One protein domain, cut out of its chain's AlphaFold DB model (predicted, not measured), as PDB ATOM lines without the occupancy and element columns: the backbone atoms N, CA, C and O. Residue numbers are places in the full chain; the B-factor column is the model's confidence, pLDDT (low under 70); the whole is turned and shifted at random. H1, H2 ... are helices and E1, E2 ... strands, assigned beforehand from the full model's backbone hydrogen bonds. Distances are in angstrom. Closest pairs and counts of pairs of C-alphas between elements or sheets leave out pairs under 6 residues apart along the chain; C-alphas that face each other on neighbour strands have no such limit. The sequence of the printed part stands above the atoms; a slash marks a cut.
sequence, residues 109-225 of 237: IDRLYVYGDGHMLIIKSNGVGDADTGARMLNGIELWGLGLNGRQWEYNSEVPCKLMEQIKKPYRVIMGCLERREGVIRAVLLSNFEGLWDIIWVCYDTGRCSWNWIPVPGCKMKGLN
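Overview. This is residues 109 to 225 of the 237 residues of an uncharacterized protein of Jatropha curcas (UniProt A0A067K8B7). Two four-stranded sheets, E1 to E4 and E5 to E8, lie face to face as a sandwich with their strands crossed at 37 degrees; edge strands E1 and E5 come close together along one side, and the short helix H1 lies at the opposite side, by E3, E7 and E8. Each sheet is an antiparallel meander, each strand the neighbour of the one before, in the orders E1 E2 E3 E4 and E5 E6 E7 E8. The printed part has 117 residues with eight named strands and one named helix, H1 coming between E4 and E5, and its class is mostly strand. It is compact, with a radius of gyration of the C-alphas of 14.6 A and spans of 44 by 30 by 28 A.

Along the chain. Find C-alpha 111 at (-36.462, -19.141, -13.821), where E1 begins; it runs to residue 116. E2 follows as residues 119 to 127, 26.2 A long, then E3 as residues 136 to 146, 28.5 A, which bends by 63 degrees at residue 139. E4 is residues 152 to 158. H1, residues 161 to 167, begins at C-alpha 161 at (-46.957, -24.287, -0.681). Next come E5, residues 173 to 181, 26.7 A; E6, residues 184 to 193, 28.7 A; and E7, residues 196 to 205, 29.8 A. E8, residues 210 to 214, ends at C-alpha 214 at (-51.238, -8.894, 0.277).

Arrangement. In the first sheet, strongly twisted, look at N 114 and O 121 between E1 and E2, 2.9 A; N 122 and O 142 between E2 and E3, 2.9 A; and N 145 and O 154 between E3 and E4, 2.9 A. The second, also strongly twisted, has N 177 and O 188 between E5 and E6, 2.9 A; N 189 and O 200 between E6 and E7, 2.8 A; and N 203 and O 212 between E7 and E8, 2.8 A. These six pairs of atoms are within hydrogen-bond range. The parts of the sheets that face each other are 9.4 A centre to centre. The closest C-alphas of E1 and E5 are those of Gly 116 and Leu 178, 4.6 A apart. E3 and E6 are apart. H1 is on the second sheet, over E8, at a height over the sheet of 9.2 A; it runs along the strands, at 16 degrees to E8 on the local plane. It only grazes the first sheet. In H1, 2 of 3 O i to N i+4 pairs are within range.

Size, cuts and confidence. The C-alphas of Asn 149 and Lys 222, the two farthest apart, are 44.9 A apart. The printed part has no cut, and no link is long. The mean pLDDT of the printed part is 85.0; look for values under 70 at residues 109 to 110, 129 to 132, 218 to 221 and 223 to 225.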
ATOM      1  N   ILE A 109     -36.284 -21.402 -19.924       52.56
ATOM      2  CA  ILE A 109     -36.628 -20.217 -19.123       52.56
ATOM      3  C   ILE A 109     -37.588 -20.632 -17.987       52.56
ATOM      4  O   ILE A 109     -38.697 -20.116 -17.858       52.56
ATOM      5  N   ASP A 110     -37.166 -21.571 -17.148       66.19
ATOM      6  CA  ASP A 110     -37.947 -21.983 -15.971       66.19
ATOM      7  C   ASP A 110     -37.755 -21.017 -14.793       66.19
ATOM      8  O   ASP A 110     -38.403 -21.159 -13.757       66.19
ATOM      9  N   ARG A 111     -36.845 -20.037 -14.918       77.88
ATOM     10  CA  ARG A 111     -36.462 -19.141 -13.821       77.88
ATOM     11  C   ARG A 111     -36.382 -17.678 -14.251       77.88
ATOM     12  O   ARG A 111     -35.760 -17.361 -15.263       77.88
ATOM     13  N   LEU A 112     -36.984 -16.789 -13.462       84.12
ATOM     14  CA  LEU A 112     -36.812 -15.334 -13.547       84.12
ATOM     15  C   LEU A 112     -36.182 -14.815 -12.253       84.12
ATOM     16  O   LEU A 112     -36.588 -15.214 -11.165       84.12
ATOM     17  N   TYR A 113     -35.239 -13.884 -12.380       85.94
ATOM     18  CA  TYR A 113     -34.562 -13.262 -11.248       85.94
ATOM     19  C   TYR A 113     -35.035 -11.818 -11.068       85.94
ATOM     20  O   TYR A 113     -35.017 -11.036 -12.020       85.94
ATOM     21  N   VAL A 114     -35.430 -11.455  -9.850       87.12
ATOM     22  CA  VAL A 114     -35.820 -10.085  -9.485       87.12
ATOM     23  C   VAL A 114     -34.896  -9.608  -8.381       87.12
ATOM     24  O   VAL A 114     -34.822 -10.241  -7.336       87.12
ATOM     25  N   TYR A 115     -34.207  -8.490  -8.588       86.81
ATOM     26  CA  TYR A 115     -33.216  -7.989  -7.639       86.81
ATOM     27  C   TYR A 115     -33.651  -6.666  -7.026       86.81
ATOM     28  O   TYR A 115     -34.197  -5.802  -7.713       86.81
ATOM     29  N   GLY A 116     -33.314  -6.461  -5.758       86.50
ATOM     30  CA  GLY A 116     -33.565  -5.195  -5.085       86.50
ATOM     31  C   GLY A 116     -33.066  -5.189  -3.652       86.50
ATOM     32  O   GLY A 116     -33.132  -6.201  -2.961       86.50
ATOM     33  N   ASP A 117     -32.503  -4.058  -3.228       86.44
ATOM     34  CA  ASP A 117     -32.015  -3.830  -1.864       86.44
ATOM     35  C   ASP A 117     -31.140  -4.956  -1.293       86.44
ATOM     36  O   ASP A 117     -31.250  -5.321  -0.124       86.44
ATOM     37  N   GLY A 118     -30.255  -5.524  -2.117       87.69
ATOM     38  CA  GLY A 118     -29.334  -6.577  -1.677       87.69
ATOM     39  C   GLY A 118     -30.020  -7.923  -1.446       87.69
ATOM     40  O   GLY A 118     -29.486  -8.779  -0.746       87.69
ATOM     41  N   HIS A 119     -31.202  -8.097  -2.025       90.00
ATOM     42  CA  HIS A 119     -31.940  -9.345  -2.073       90.00
ATOM     43  C   HIS A 119     -32.221  -9.705  -3.530       90.00
ATOM     44  O   HIS A 119     -32.162  -8.865  -4.438       90.00
ATOM     45  N   MET A 120     -32.535 -10.971  -3.733       90.19
ATOM     46  CA  MET A 120     -32.902 -11.539  -5.013       90.19
ATOM     47  C   MET A 120     -34.070 -12.500  -4.803       90.19
ATOM     48  O   MET A 120     -34.053 -13.310  -3.880       90.19
ATOM     49  N   LEU A 121     -35.064 -12.438  -5.680       91.50
ATOM     50  CA  LEU A 121     -36.052 -13.492  -5.832       91.50
ATOM     51  C   LEU A 121     -35.733 -14.351  -7.043       91.50
ATOM     52  O   LEU A 121     -35.433 -13.814  -8.111       91.50
ATOM     53  N   ILE A 122     -35.884 -15.663  -6.887       91.19
ATOM     54  CA  ILE A 122     -35.896 -16.622  -7.991       91.19
ATOM     55  C   ILE A 122     -37.325 -17.124  -8.154       91.19
ATOM     56  O   ILE A 122     -37.856 -17.839  -7.307       91.19
ATOM     57  N   ILE A 123     -37.952 -16.746  -9.259       90.31
ATOM     58  CA  ILE A 123     -39.296 -17.168  -9.632       90.31
ATOM     59  C   ILE A 123     -39.164 -18.416 -10.493       90.31
ATOM     60  O   ILE A 123     -38.635 -18.334 -11.597       90.31
ATOM     61  N   LYS A 124     -39.650 -19.552  -9.996       90.69
ATOM     62  CA  LYS A 124     -39.663 -20.842 -10.692       90.69
ATOM     63  C   LYS A 124     -40.977 -21.024 -11.431       90.69
ATOM     64  O   LYS A 124     -42.053 -20.738 -10.895       90.69
ATOM     65  N   SER A 125     -40.923 -21.524 -12.654       87.94
ATOM     66  CA  SER A 125     -42.100 -21.757 -13.480       87.94
ATOM     67  C   SER A 125     -41.912 -22.943 -14.405       87.94
ATOM     68  O   SER A 125     -40.795 -23.231 -14.811       87.94
ATOM     69  N   ASN A 126     -43.019 -23.599 -14.749       84.62
ATOM     70  CA  ASN A 126     -43.025 -24.697 -15.719       84.62
ATOM     71  C   ASN A 126     -43.817 -24.265 -16.957       84.62
ATOM     72  O   ASN A 126     -44.751 -23.468 -16.839       84.62
ATOM     73  N   GLY A 127     -43.486 -24.809 -18.128       79.06
ATOM     74  CA  GLY A 127     -44.290 -24.626 -19.340       79.06
ATOM     75  C   GLY A 127     -45.730 -25.128 -19.168       79.06
ATOM     76  O   GLY A 127     -45.979 -26.099 -18.451       79.06
ATOM     77  N   VAL A 128     -46.680 -24.447 -19.811       72.38
ATOM     78  CA  VAL A 128     -48.105 -24.813 -19.827       72.38
ATOM     79  C   VAL A 128     -48.586 -24.868 -21.268       72.38
ATOM     80  O   VAL A 128     -48.492 -23.869 -21.975       72.38
ATOM     81  N   GLY A 129     -49.164 -26.001 -21.669       65.31
ATOM     82  CA  GLY A 129     -49.686 -26.198 -23.024       65.31
ATOM     83  C   GLY A 129     -48.588 -26.407 -24.068       65.31
ATOM     84  O   GLY A 129     -47.466 -26.786 -23.732       65.31
ATOM     85  N   ASP A 130     -48.928 -26.174 -25.337       63.62
ATOM     86  CA  ASP A 130     -47.980 -26.302 -26.445       63.62
ATOM     87  C   ASP A 130     -46.893 -25.225 -26.367       63.62
ATOM     88  O   ASP A 130     -47.166 -24.070 -26.017       63.62
ATOM     89  N   ALA A 131     -45.662 -25.596 -26.737       62.53
ATOM     90  CA  ALA A 131     -44.493 -24.714 -26.713       62.53
ATOM     91  C   ALA A 131     -44.722 -23.396 -27.481       62.53
ATOM     92  O   ALA A 131     -44.218 -22.348 -27.074       62.53
ATOM     93  N   ASP A 132     -45.564 -23.435 -28.518       63.06
ATOM     94  CA  ASP A 132     -45.932 -22.290 -29.356       63.06
ATOM     95  C   ASP A 132     -46.730 -21.213 -28.606       63.06
ATOM     96  O   ASP A 132     -46.731 -20.042 -28.990       63.06
ATOM     97  N   THR A 133     -47.396 -21.567 -27.502       70.06
ATOM     98  CA  THR A 133     -48.150 -20.596 -26.697       70.06
ATOM     99  C   THR A 133     -47.251 -19.729 -25.818       70.06
ATOM    100  O   THR A 133     -47.678 -18.652 -25.387       70.06
ATOM    101  N   GLY A 134     -46.032 -20.193 -25.512       76.44
ATOM    102  CA  GLY A 134     -45.092 -19.536 -24.601       76.44
ATOM    103  C   GLY A 134     -45.614 -19.338 -23.170       76.44
ATOM    104  O   GLY A 134     -45.002 -18.594 -22.400       76.44
ATOM    105  N   ALA A 135     -46.745 -19.953 -22.812       83.94
ATOM    106  CA  ALA A 135     -47.382 -19.804 -21.512       83.94
ATOM    107  C   ALA A 135     -46.658 -20.618 -20.434       83.94
ATOM    108  O   ALA A 135     -46.117 -21.698 -20.680       83.94
ATOM    109  N   ARG A 136     -46.649 -20.090 -19.210       87.31
ATOM    110  CA  ARG A 136     -45.956 -20.679 -18.062       87.31
ATOM    111  C   ARG A 136     -46.792 -20.602 -16.813       87.31
ATOM    112  O   ARG A 136     -47.543 -19.654 -16.639       87.31
ATOM    113  N   MET A 137     -46.623 -21.573 -15.930       90.19
ATOM    114  CA  MET A 137     -47.254 -21.612 -14.620       90.19
ATOM    115  C   MET A 137     -46.239 -21.218 -13.563       90.19
ATOM    116  O   MET A 137     -45.205 -21.875 -13.437       90.19
ATOM    117  N   LEU A 138     -46.570 -20.210 -12.761       91.69
ATOM    118  CA  LEU A 138     -45.820 -19.893 -11.551       91.69
ATOM    119  C   LEU A 138     -45.892 -21.069 -10.562       91.69
ATOM    120  O   LEU A 138     -46.986 -21.451 -10.154       91.69
ATOM    121  N   ASN A 139     -44.745 -21.619 -10.153       89.88
ATOM    122  CA  ASN A 139     -44.695 -22.803  -9.284       89.88
ATOM    123  C   ASN A 139     -43.865 -22.633  -8.010       89.88
ATOM    124  O   ASN A 139     -44.064 -23.399  -7.073       89.88
ATOM    125  N   GLY A 140     -42.979 -21.643  -7.939       92.62
ATOM    126  CA  GLY A 140     -42.215 -21.379  -6.723       92.62
ATOM    127  C   GLY A 140     -41.581 -19.999  -6.732       92.62
ATOM    128  O   GLY A 140     -41.362 -19.416  -7.795       92.62
ATOM    129  N   ILE A 141     -41.304 -19.477  -5.543       94.44
ATOM    130  CA  ILE A 141     -40.607 -18.206  -5.347       94.44
ATOM    131  C   ILE A 141     -39.627 -18.400  -4.195       94.44
ATOM    132  O   ILE A 141     -40.041 -18.551  -3.047       94.44
ATOM    133  N   GLU A 142     -38.338 -18.369  -4.504       95.06
ATOM    134  CA  GLU A 142     -37.273 -18.358  -3.505       95.06
ATOM    135  C   GLU A 142     -36.800 -16.936  -3.242       95.06
ATOM    136  O   GLU A 142     -36.763 -16.107  -4.151       95.06
ATOM    137  N   LEU A 143     -36.364 -16.693  -2.015       94.25
ATOM    138  CA  LEU A 143     -35.732 -15.472  -1.558       94.25
ATOM    139  C   LEU A 143     -34.295 -15.753  -1.148       94.25
ATOM    140  O   LEU A 143     -34.015 -16.634  -0.336       94.25
ATOM    141  N   TRP A 144     -33.411 -14.924  -1.677       92.31
ATOM    142  CA  TRP A 144     -31.981 -14.934  -1.444       92.31
ATOM    143  C   TRP A 144     -31.527 -13.543  -0.998       92.31
ATOM    144  O   TRP A 144     -32.103 -12.525  -1.393       92.31
ATOM    145  N   GLY A 145     -30.484 -13.487  -0.181       90.06
ATOM    146  CA  GLY A 145     -29.905 -12.257   0.346       90.06
ATOM    147  C   GLY A 145     -28.398 -12.190   0.138       90.06
ATOM    148  O   GLY A 145     -27.723 -13.206  -0.023       90.06
ATOM    149  N   LEU A 146     -27.846 -10.977   0.147       87.44
ATOM    150  CA  LEU A 146     -26.401 -10.785   0.232       87.44
ATOM    151  C   LEU A 146     -25.889 -11.315   1.572       87.44
ATOM    152  O   LEU A 146     -26.237 -10.777   2.628       87.44
ATOM    153  N   GLY A 147     -24.973 -12.277   1.517       80.56
ATOM    154  CA  GLY A 147     -24.328 -12.834   2.695       80.56
ATOM    155  C   GLY A 147     -23.591 -11.793   3.535       80.56
ATOM    156  O   GLY A 147     -23.312 -10.665   3.095       80.56
ATOM    157  N   LEU A 148     -23.240 -12.164   4.767       74.88
ATOM    158  CA  LEU A 148     -22.686 -11.245   5.776       74.88
ATOM    159  C   LEU A 148     -21.410 -10.518   5.320       74.88
ATOM    160  O   LEU A 148     -21.159  -9.389   5.744       74.88
ATOM    161  N   ASN A 149     -20.621 -11.145   4.446       74.19
ATOM    162  CA  ASN A 149     -19.399 -10.585   3.862       74.19
ATOM    163  C   ASN A 149     -19.622  -9.918   2.488       74.19
ATOM    164  O   ASN A 149     -18.678  -9.378   1.924       74.19
ATOM    165  N   GLY A 150     -20.843  -9.972   1.939       77.94
ATOM    166  CA  GLY A 150     -21.202  -9.436   0.620       77.94
ATOM    167  C   GLY A 150     -20.654 -10.242  -0.564       77.94
ATOM    168  O   GLY A 150     -20.929  -9.916  -1.709       77.94
ATOM    169  N   ARG A 151     -19.890 -11.307  -0.320       81.50
ATOM    170  CA  ARG A 151     -19.206 -12.073  -1.374       81.50
ATOM    171  C   ARG A 151     -20.064 -13.163  -1.983       81.50
ATOM    172  O   ARG A 151     -19.695 -13.701  -3.024       81.50
ATOM    173  N   GLN A 152     -21.189 -13.483  -1.357       85.00
ATOM    174  CA  GLN A 152     -22.054 -14.554  -1.814       85.00
ATOM    175  C   GLN A 152     -23.535 -14.224  -1.691       85.00
ATOM    176  O   GLN A 152     -23.929 -13.433  -0.833       85.00
ATOM    177  N   TRP A 153     -24.328 -14.839  -2.562       86.25
ATOM    178  CA  TRP A 153     -25.771 -14.951  -2.390       86.25
ATOM    179  C   TRP A 153     -26.071 -16.127  -1.460       86.25
ATOM    180  O   TRP A 153     -25.564 -17.228  -1.670       86.25
ATOM    181  N   GLU A 154     -26.889 -15.891  -0.442       88.69
ATOM    182  CA  GLU A 154     -27.307 -16.885   0.547       88.69
ATOM    183  C   GLU A 154     -28.810 -17.111   0.429       88.69
ATOM    184  O   GLU A 154     -29.573 -16.169   0.213       88.69
ATOM    185  N   TYR A 155     -29.229 -18.370   0.525       89.56
ATOM    186  CA  TYR A 155     -30.641 -18.722   0.540       89.56
ATOM    187  C   TYR A 155     -31.257 -18.288   1.873       89.56
ATOM    188  O   TYR A 155     -30.726 -18.615   2.936       89.56
ATOM    189  N   ASN A 156     -32.392 -17.588   1.820       90.25
ATOM    190  CA  ASN A 156     -33.109 -17.138   3.012       90.25
ATOM    191  C   ASN A 156     -34.367 -17.976   3.258       90.25
ATOM    192  O   ASN A 156     -34.582 -18.466   4.365       90.25
ATOM    193  N   SER A 157     -35.254 -18.071   2.264       94.69
ATOM    194  CA  SER A 157     -36.570 -18.696   2.426       94.69
ATOM    195  C   SER A 157     -37.238 -18.971   1.079       94.69
ATOM    196  O   SER A 157     -36.829 -18.434   0.056       94.69
ATOM    197  N   GLU A 158     -38.316 -19.746   1.082       94.81
ATOM    198  CA  GLU A 158     -39.175 -20.003  -0.073       94.81
ATOM    199  C   GLU A 158     -40.634 -19.783   0.334       94.81
ATOM    200  O   GLU A 158     -41.018 -20.028   1.483       94.81
ATOM    201  N   VAL A 159     -41.448 -19.289  -0.600       95.56
ATOM    202  CA  VAL A 159     -42.880 -19.086  -0.371       95.56
ATOM    203  C   VAL A 159     -43.553 -20.436  -0.057       95.56
ATOM    204  O   VAL A 159     -43.453 -21.366  -0.857       95.56
ATOM    205  N   PRO A 160     -44.281 -20.570   1.073       95.75
ATOM    206  CA  PRO A 160     -44.900 -21.833   1.467       95.75
ATOM    207  C   PRO A 160     -45.921 -22.340   0.446       95.75
ATOM    208  O   PRO A 160     -46.671 -21.547  -0.123       95.75
ATOM    209  N   CYS A 161     -46.049 -23.664   0.296       93.38
ATOM    210  CA  CYS A 161     -46.957 -24.287  -0.681       93.38
ATOM    211  C   CYS A 161     -48.404 -23.775  -0.586       93.38
ATOM    212  O   CYS A 161     -48.998 -23.443  -1.604       93.38
ATOM    213  N   LYS A 162     -48.940 -23.614   0.634       94.62
ATOM    214  CA  LYS A 162     -50.295 -23.071   0.859       94.62
ATOM    215  C   LYS A 162     -50.480 -21.656   0.310       94.62
ATOM    216  O   LYS A 162     -51.586 -21.284  -0.073       94.62
ATOM    217  N   LEU A 163     -49.421 -20.845   0.332       94.31
ATOM    218  CA  LEU A 163     -49.439 -19.499  -0.232       94.31
ATOM    219  C   LEU A 163     -49.241 -19.555  -1.746       94.31
ATOM    220  O   LEU A 163     -49.946 -18.865  -2.473       94.31
ATOM    221  N   MET A 164     -48.349 -20.433  -2.219       94.38
ATOM    222  CA  MET A 164     -48.164 -20.690  -3.647       94.38
ATOM    223  C   MET A 164     -49.467 -21.108  -4.327       94.38
ATOM    224  O   MET A 164     -49.765 -20.587  -5.391       94.38
ATOM    225  N   GLU A 165     -50.276 -21.975  -3.717       92.81
ATOM    226  CA  GLU A 165     -51.582 -22.393  -4.250       92.81
ATOM    227  C   GLU A 165     -52.546 -21.221  -4.484       92.81
ATOM    228  O   GLU A 165     -53.348 -21.273  -5.411       92.81
ATOM    229  N   GLN A 166     -52.443 -20.152  -3.691       91.44
ATOM    230  CA  GLN A 166     -53.300 -18.968  -3.815       91.44
ATOM    231  C   GLN A 166     -52.835 -18.018  -4.921       91.44
ATOM    232  O   GLN A 166     -53.654 -17.339  -5.534       91.44
ATOM    233  N   ILE A 167     -51.526 -17.958  -5.175       91.50
ATOM    234  CA  ILE A 167     -50.929 -17.027  -6.147       91.50
ATOM    235  C   ILE A 167     -50.537 -17.698  -7.468       91.50
ATOM    236  O   ILE A 167     -50.138 -17.013  -8.412       91.50
ATOM    237  N   LYS A 168     -50.624 -19.031  -7.541       91.62
ATOM    238  CA  LYS A 168     -50.312 -19.841  -8.719       91.62
ATOM    239  C   LYS A 168     -51.245 -19.482  -9.866       91.62
ATOM    240  O   LYS A 168     -52.463 -19.576  -9.750       91.62
ATOM    241  N   LYS A 169     -50.655 -19.108 -10.999       89.50
ATOM    242  CA  LYS A 169     -51.395 -18.718 -12.201       89.50
ATOM    243  C   LYS A 169     -50.541 -18.819 -13.462       89.50
ATOM    244  O   LYS A 169     -49.307 -18.762 -13.368       89.50
ATOM    245  N   PRO A 170     -51.189 -18.949 -14.633       90.44
ATOM    246  CA  PRO A 170     -50.500 -18.864 -15.901       90.44
ATOM    247  C   PRO A 170     -50.064 -17.424 -16.202       90.44
ATOM    248  O   PRO A 170     -50.732 -16.459 -15.830       90.44
ATOM    249  N   TYR A 171     -48.953 -17.279 -16.912       86.94
ATOM    250  CA  TYR A 171     -48.456 -16.016 -17.441       86.94
ATOM    251  C   TYR A 171     -47.651 -16.253 -18.726       86.94
ATOM    252  O   TYR A 171     -47.098 -17.326 -18.948       86.94
ATOM    253  N   ARG A 172     -47.576 -15.236 -19.586       84.31
ATOM    254  CA  ARG A 172     -46.630 -15.160 -20.713       84.31
ATOM    255  C   ARG A 172     -45.464 -14.234 -20.402       84.31
ATOM    256  O   ARG A 172     -44.326 -14.520 -20.751       84.31
ATOM    257  N   VAL A 173     -45.753 -13.138 -19.706       81.44
ATOM    258  CA  VAL A 173     -44.754 -12.185 -19.221       81.44
ATOM    259  C   VAL A 173     -44.931 -12.038 -17.723       81.44
ATOM    260  O   VAL A 173     -46.056 -11.920 -17.245       81.44
ATOM    261  N   ILE A 174     -43.828 -12.046 -16.988       84.56
ATOM    262  CA  ILE A 174     -43.807 -11.648 -15.587       84.56
ATOM    263  C   ILE A 174     -42.583 -10.770 -15.356       84.56
ATOM    264  O   ILE A 174     -41.506 -11.029 -15.888       84.56
ATOM    265  N   MET A 175     -42.775  -9.701 -14.603       83.62
ATOM    266  CA  MET A 175     -41.728  -8.791 -14.154       83.62
ATOM    267  C   MET A 175     -41.922  -8.536 -12.666       83.62
ATOM    268  O   MET A 175     -43.009  -8.769 -12.139       83.62
ATOM    269  N   GLY A 176     -40.888  -8.061 -11.982       83.94
ATOM    270  CA  GLY A 176     -40.990  -7.827 -10.553       83.94
ATOM    271  C   GLY A 176     -40.148  -6.672 -10.054       83.94
ATOM    272  O   GLY A 176     -39.189  -6.248 -10.697       83.94
ATOM    273  N   CYS A 177     -40.524  -6.202  -8.876       85.75
ATOM    274  CA  CYS A 177     -39.772  -5.274  -8.055       85.75
ATOM    275  C   CYS A 177     -39.593  -5.889  -6.666       85.75
ATOM    276  O   CYS A 177     -40.493  -6.567  -6.163       85.75
ATOM    277  N   LEU A 178     -38.429  -5.657  -6.066       88.25
ATOM    278  CA  LEU A 178     -38.078  -6.122  -4.734       88.25
ATOM    279  C   LEU A 178     -37.560  -4.933  -3.927       88.25
ATOM    280  O   LEU A 178     -36.699  -4.191  -4.395       88.25
ATOM    281  N   GLU A 179     -38.074  -4.761  -2.719       87.62
ATOM    282  CA  GLU A 179     -37.663  -3.700  -1.804       87.62
ATOM    283  C   GLU A 179     -37.557  -4.267  -0.392       87.62
ATOM    284  O   GLU A 179     -38.389  -5.072   0.026       87.62
ATOM    285  N   ARG A 180     -36.564  -3.822   0.378       86.38
ATOM    286  CA  ARG A 180     -36.516  -4.068   1.821       86.38
ATOM    287  C   ARG A 180     -36.748  -2.768   2.574       86.38
ATOM    288  O   ARG A 180     -36.022  -1.791   2.388       86.38
ATOM    289  N   ARG A 181     -37.710  -2.791   3.493       84.50
ATOM    290  CA  ARG A 181     -38.016  -1.673   4.387       84.50
ATOM    291  C   ARG A 181     -38.594  -2.189   5.701       84.50
ATOM    292  O   ARG A 181     -39.433  -3.081   5.690       84.50
ATOM    293  N   GLU A 182     -38.136  -1.622   6.818       85.19
ATOM    294  CA  GLU A 182     -38.663  -1.910   8.169       85.19
ATOM    295  C   GLU A 182     -38.669  -3.414   8.517       85.19
ATOM    296  O   GLU A 182     -39.636  -3.939   9.056       85.19
ATOM    297  N   GLY A 183     -37.602  -4.140   8.158       86.69
ATOM    298  CA  GLY A 183     -37.511  -5.590   8.409       86.69
ATOM    299  C   GLY A 183     -38.438  -6.452   7.538       86.69
ATOM    300  O   GLY A 183     -38.538  -7.658   7.743       86.69
ATOM    301  N   VAL A 184     -39.100  -5.864   6.540       91.25
ATOM    302  CA  VAL A 184     -39.951  -6.585   5.592       91.25
ATOM    303  C   VAL A 184     -39.359  -6.477   4.196       91.25
ATOM    304  O   VAL A 184     -39.066  -5.387   3.701       91.25
ATOM    305  N   ILE A 185     -39.195  -7.623   3.546       92.75
ATOM    306  CA  ILE A 185     -38.851  -7.711   2.131       92.75
ATOM    307  C   ILE A 185     -40.159  -7.816   1.358       92.75
ATOM    308  O   ILE A 185     -40.907  -8.778   1.510       92.75
ATOM    309  N   ARG A 186     -40.459  -6.798   0.561       93.38
ATOM    310  CA  ARG A 186     -41.681  -6.665  -0.227       93.38
ATOM    311  C   ARG A 186     -41.352  -6.960  -1.674       93.38
ATOM    312  O   ARG A 186     -40.432  -6.372  -2.239       93.38
ATOM    313  N   ALA A 187     -42.120  -7.851  -2.269       92.06
ATOM    314  CA  ALA A 187     -41.997  -8.202  -3.661       92.06
ATOM    315  C   ALA A 187     -43.328  -8.017  -4.362       92.06
ATOM    316  O   ALA A 187     -44.346  -8.582  -3.956       92.06
ATOM    317  N   VAL A 188     -43.297  -7.247  -5.442       90.06
ATOM    318  CA  VAL A 188     -44.459  -7.040  -6.294       90.06
ATOM    319  C   VAL A 188     -44.134  -7.584  -7.669       90.06
ATOM    320  O   VAL A 188     -43.181  -7.141  -8.306       90.06
ATOM    321  N   LEU A 189     -44.908  -8.573  -8.108       88.44
ATOM    322  CA  LEU A 189     -44.790  -9.203  -9.413       88.44
ATOM    323  C   LEU A 189     -45.983  -8.798 -10.267       88.44
ATOM    324  O   LEU A 189     -47.132  -8.942  -9.854       88.44
ATOM    325  N   LEU A 190     -45.709  -8.325 -11.473       85.44
ATOM    326  CA  LEU A 190     -46.718  -8.003 -12.467       85.44
ATOM    327  C   LEU A 190     -46.665  -9.071 -13.556       85.44
ATOM    328  O   LEU A 190     -45.638  -9.240 -14.214       85.44
ATOM    329  N   SER A 191     -47.765  -9.792 -13.734       85.19
ATOM    330  CA  SER A 191     -47.905 -10.851 -14.733       85.19
ATOM    331  C   SER A 191     -48.905 -10.453 -15.812       85.19
ATOM    332  O   SER A 191     -49.938  -9.865 -15.498       85.19
ATOM    333  N   ASN A 192     -48.642 -10.842 -17.057       83.56
ATOM    334  CA  ASN A 192     -49.587 -10.756 -18.162       83.56
ATOM    335  C   ASN A 192     -49.896 -12.147 -18.715       83.56
ATOM    336  O   ASN A 192     -48.974 -12.910 -19.021       83.56
ATOM    337  N   PHE A 193     -51.177 -12.444 -18.906       85.88
ATOM    338  CA  PHE A 193     -51.650 -13.618 -19.626       85.88
ATOM    339  C   PHE A 193     -52.770 -13.203 -20.584       85.88
ATOM    340  O   PHE A 193     -53.773 -12.645 -20.150       85.88
ATOM    341  N   GLU A 194     -52.578 -13.417 -21.889       85.50
ATOM    342  CA  GLU A 194     -53.572 -13.088 -22.930       85.50
ATOM    343  C   GLU A 194     -54.097 -11.638 -22.867       85.50
ATOM    344  O   GLU A 194     -55.267 -11.350 -23.110       85.50
ATOM    345  N   GLY A 195     -53.220 -10.688 -22.521       78.75
ATOM    346  CA  GLY A 195     -53.589  -9.278 -22.407       78.75
ATOM    347  C   GLY A 195     -54.266  -8.903 -21.087       78.75
ATOM    348  O   GLY A 195     -54.522  -7.717 -20.891       78.75
ATOM    349  N   LEU A 196     -54.511  -9.856 -20.182       83.69
ATOM    350  CA  LEU A 196     -54.955  -9.609 -18.812       83.69
ATOM    351  C   LEU A 196     -53.747  -9.434 -17.896       83.69
ATOM    352  O   LEU A 196     -52.884 -10.309 -17.805       83.69
ATOM    353  N   TRP A 197     -53.706  -8.297 -17.210       82.25
ATOM    354  CA  TRP A 197     -52.662  -7.981 -16.245       82.25
ATOM    355  C   TRP A 197     -53.119  -8.242 -14.818       82.25
ATOM    356  O   TRP A 197     -54.258  -7.938 -14.459       82.25
ATOM    357  N   ASP A 198     -52.204  -8.766 -14.010       84.81
ATOM    358  CA  ASP A 198     -52.464  -9.087 -12.613       84.81
ATOM    359  C   ASP A 198     -51.232  -8.853 -11.733       84.81
ATOM    360  O   ASP A 198     -50.094  -9.017 -12.182       84.81
ATOM    361  N   ILE A 199     -51.468  -8.495 -10.471       87.88
ATOM    362  CA  ILE A 199     -50.442  -8.116  -9.498       87.88
ATOM    363  C   ILE A 199     -50.388  -9.166  -8.388       87.88
ATOM    364  O   ILE A 199     -51.385  -9.455  -7.736       87.88
ATOM    365  N   ILE A 200     -49.202  -9.717  -8.141       90.31
ATOM    366  CA  ILE A 200     -48.906 -10.529  -6.958       90.31
ATOM    367  C   ILE A 200     -48.075  -9.678  -6.013       90.31
ATOM    368  O   ILE A 200     -46.982  -9.259  -6.379       90.31
ATOM    369  N   TRP A 201     -48.549  -9.467  -4.790       93.00
ATOM    370  CA  TRP A 201     -47.767  -8.806  -3.753       93.00
ATOM    371  C   TRP A 201     -47.488  -9.785  -2.619       93.00
ATOM    372  O   TRP A 201     -48.387 -10.140  -1.862       93.00
ATOM    373  N   VAL A 202     -46.236 -10.212  -2.481       94.69
ATOM    374  CA  VAL A 202     -45.791 -11.043  -1.357       94.69
ATOM    375  C   VAL A 202     -44.791 -10.293  -0.489       94.69
ATOM    376  O   VAL A 202     -43.988  -9.498  -0.973       94.69
ATOM    377  N   CYS A 203     -44.851 -10.543   0.809       95.62
ATOM    378  CA  CYS A 203     -43.984  -9.946   1.807       95.62
ATOM    379  C   CYS A 203     -43.345 -11.050   2.639       95.62
ATOM    380  O   CYS A 203     -44.036 -11.967   3.077       95.62
ATOM    381  N   TYR A 204     -42.054 -10.924   2.903       96.19
ATOM    382  CA  TYR A 204     -41.331 -11.750   3.852       96.19
ATOM    383  C   TYR A 204     -40.911 -10.893   5.043       96.19
ATOM    384  O   TYR A 204     -40.134  -9.949   4.895       96.19
ATOM    385  N   ASP A 205     -41.449 -11.206   6.216       94.06
ATOM    386  CA  ASP A 205     -41.036 -10.607   7.484       94.06
ATOM    387  C   ASP A 205     -39.761 -11.312   7.955       94.06
ATOM    388  O   ASP A 205     -39.787 -12.506   8.272       94.06
ATOM    389  N   THR A 206     -38.639 -10.587   7.985       90.31
ATOM    390  CA  THR A 206     -37.341 -11.166   8.352       90.31
ATOM    391  C   THR A 206     -37.229 -11.465   9.843       90.31
ATOM    392  O   THR A 206     -36.438 -12.320  10.218       90.31
ATOM    393  N   GLY A 207     -37.995 -10.779  10.697       90.31
ATOM    394  CA  GLY A 207     -37.992 -11.010  12.144       90.31
ATOM    395  C   GLY A 207     -38.830 -12.225  12.543       90.31
ATOM    396  O   GLY A 207     -38.468 -12.958  13.459       90.31
ATOM    397  N   ARG A 208     -39.940 -12.459  11.837       92.88
ATOM    398  CA  ARG A 208     -40.835 -13.611  12.052       92.88
ATOM    399  C   ARG A 208     -40.510 -14.813  11.171       92.88
ATOM    400  O   ARG A 208     -41.100 -15.873  11.366       92.88
ATOM    401  N   CYS A 209     -39.620 -14.648  10.195       93.56
ATOM    402  CA  CYS A 209     -39.312 -15.642   9.167       93.56
ATOM    403  C   CYS A 209     -40.570 -16.156   8.446       93.56
ATOM    404  O   CYS A 209     -40.699 -17.350   8.174       93.56
ATOM    405  N   SER A 210     -41.519 -15.263   8.159       95.62
ATOM    406  CA  SER A 210     -42.850 -15.633   7.665       95.62
ATOM    407  C   SER A 210     -43.227 -14.894   6.388       95.62
ATOM    408  O   SER A 210     -43.007 -13.687   6.275       95.62
ATOM    409  N   TRP A 211     -43.872 -15.612   5.472       97.12
ATOM    410  CA  TRP A 211     -44.435 -15.054   4.247       97.12
ATOM    411  C   TRP A 211     -45.897 -14.659   4.421       97.12
ATOM    412  O   TRP A 211     -46.680 -15.408   5.001       97.12
ATOM    413  N   ASN A 212     -46.268 -13.528   3.832       94.75
ATOM    414  CA  ASN A 212     -47.639 -13.051   3.716       94.75
ATOM    415  C   ASN A 212     -47.927 -12.648   2.266       94.75
ATOM    416  O   ASN A 212     -47.065 -12.089   1.589       94.75
ATOM    417  N   TRP A 213     -49.148 -12.897   1.802       93.25
ATOM    418  CA  TRP A 213     -49.660 -12.356   0.542       93.25
ATOM    419  C   TRP A 213     -50.593 -11.192   0.854       93.25
ATOM    420  O   TRP A 213     -51.463 -11.302   1.717       93.25
ATOM    421  N   ILE A 214     -50.387 -10.072   0.168       89.94
ATOM    422  CA  ILE A 214     -51.238  -8.894   0.277       89.94
ATOM    423  C   ILE A 214     -52.202  -8.924  -0.914       89.94
ATOM    424  O   ILE A 214     -51.753  -8.802  -2.058       89.94
ATOM    425  N   PRO A 215     -53.515  -9.095  -0.684       83.06
ATOM    426  CA  PRO A 215     -54.485  -9.047  -1.762       83.06
ATOM    427  C   PRO A 215     -54.526  -7.630  -2.338       83.06
ATOM    428  O   PRO A 215     -54.768  -6.657  -1.626       83.06
ATOM    429  N   VAL A 216     -54.288  -7.519  -3.642       81.50
ATOM    430  CA  VAL A 216     -54.377  -6.257  -4.381       81.50
ATOM    431  C   VAL A 216     -55.701  -6.251  -5.149       81.50
ATOM    432  O   VAL A 216     -56.073  -7.289  -5.707       81.50
ATOM    433  N   PRO A 217     -56.444  -5.130  -5.195       74.50
ATOM    434  CA  PRO A 217     -57.655  -5.043  -5.999       74.50
ATOM    435  C   PRO A 217     -57.382  -5.438  -7.451       74.50
ATOM    436  O   PRO A 217     -56.441  -4.941  -8.073       74.50
ATOM    437  N   GLY A 218     -58.222  -6.318  -7.998       67.94
ATOM    438  CA  GLY A 218     -58.078  -6.776  -9.375       67.94
ATOM    439  C   GLY A 218     -58.153  -5.599 -10.340       67.94
ATOM    440  O   GLY A 218     -59.212  -4.994 -10.507       67.94
ATOM    441  N   CYS A 219     -57.037  -5.283 -10.997       64.38
ATOM    442  CA  CYS A 219     -56.946  -4.096 -11.843       64.38
ATOM    443  C   CYS A 219     -57.761  -4.248 -13.142       64.38
ATOM    444  O   CYS A 219     -58.094  -3.251 -13.776       64.38
ATOM    445  N   LYS A 220     -58.080  -5.494 -13.547       67.75
ATOM    446  CA  LYS A 220     -58.796  -5.862 -14.791       67.75
ATOM    447  C   LYS A 220     -58.272  -5.122 -16.035       67.75
ATOM    448  O   LYS A 220     -59.018  -4.885 -16.986       67.75
ATOM    449  N   MET A 221     -56.992  -4.757 -16.025       69.06
ATOM    450  CA  MET A 221     -56.377  -3.983 -17.095       69.06
ATOM    451  C   MET A 221     -56.178  -4.884 -18.310       69.06
ATOM    452  O   MET A 221     -55.682  -6.007 -18.186       69.06
ATOM    453  N   LYS A 222     -56.582  -4.381 -19.479       71.00
ATOM    454  CA  LYS A 222     -56.502  -5.081 -20.764       71.00
ATOM    455  C   LYS A 222     -55.529  -4.365 -21.693       71.00
ATOM    456  O   LYS A 222     -55.567  -3.142 -21.784       71.00
ATOM    457  N   GLY A 223     -54.718  -5.123 -22.424       66.56
ATOM    458  CA  GLY A 223     -53.895  -4.601 -23.517       66.56
ATOM    459  C   GLY A 223     -52.499  -5.213 -23.584       66.56
ATOM    460  O   GLY A 223     -51.999  -5.775 -22.612       66.56
ATOM    461  N   LEU A 224     -51.871  -5.091 -24.757       55.81
ATOM    462  CA  LEU A 224     -50.533  -5.628 -25.042       55.81
ATOM    463  C   LEU A 224     -49.398  -4.665 -24.642       55.81
ATOM    464  O   LEU A 224     -48.283  -5.104 -24.389       55.81
ATOM    465  N   ASN A 225     -49.688  -3.364 -24.533       51.97
ATOM    466  CA  ASN A 225     -48.700  -2.312 -24.287       51.97
ATOM    467  C   ASN A 225     -48.860  -1.714 -22.886       51.97
ATOM    468  O   ASN A 225     -49.407  -0.628 -22.729       51.97
TER     469      ASN A 225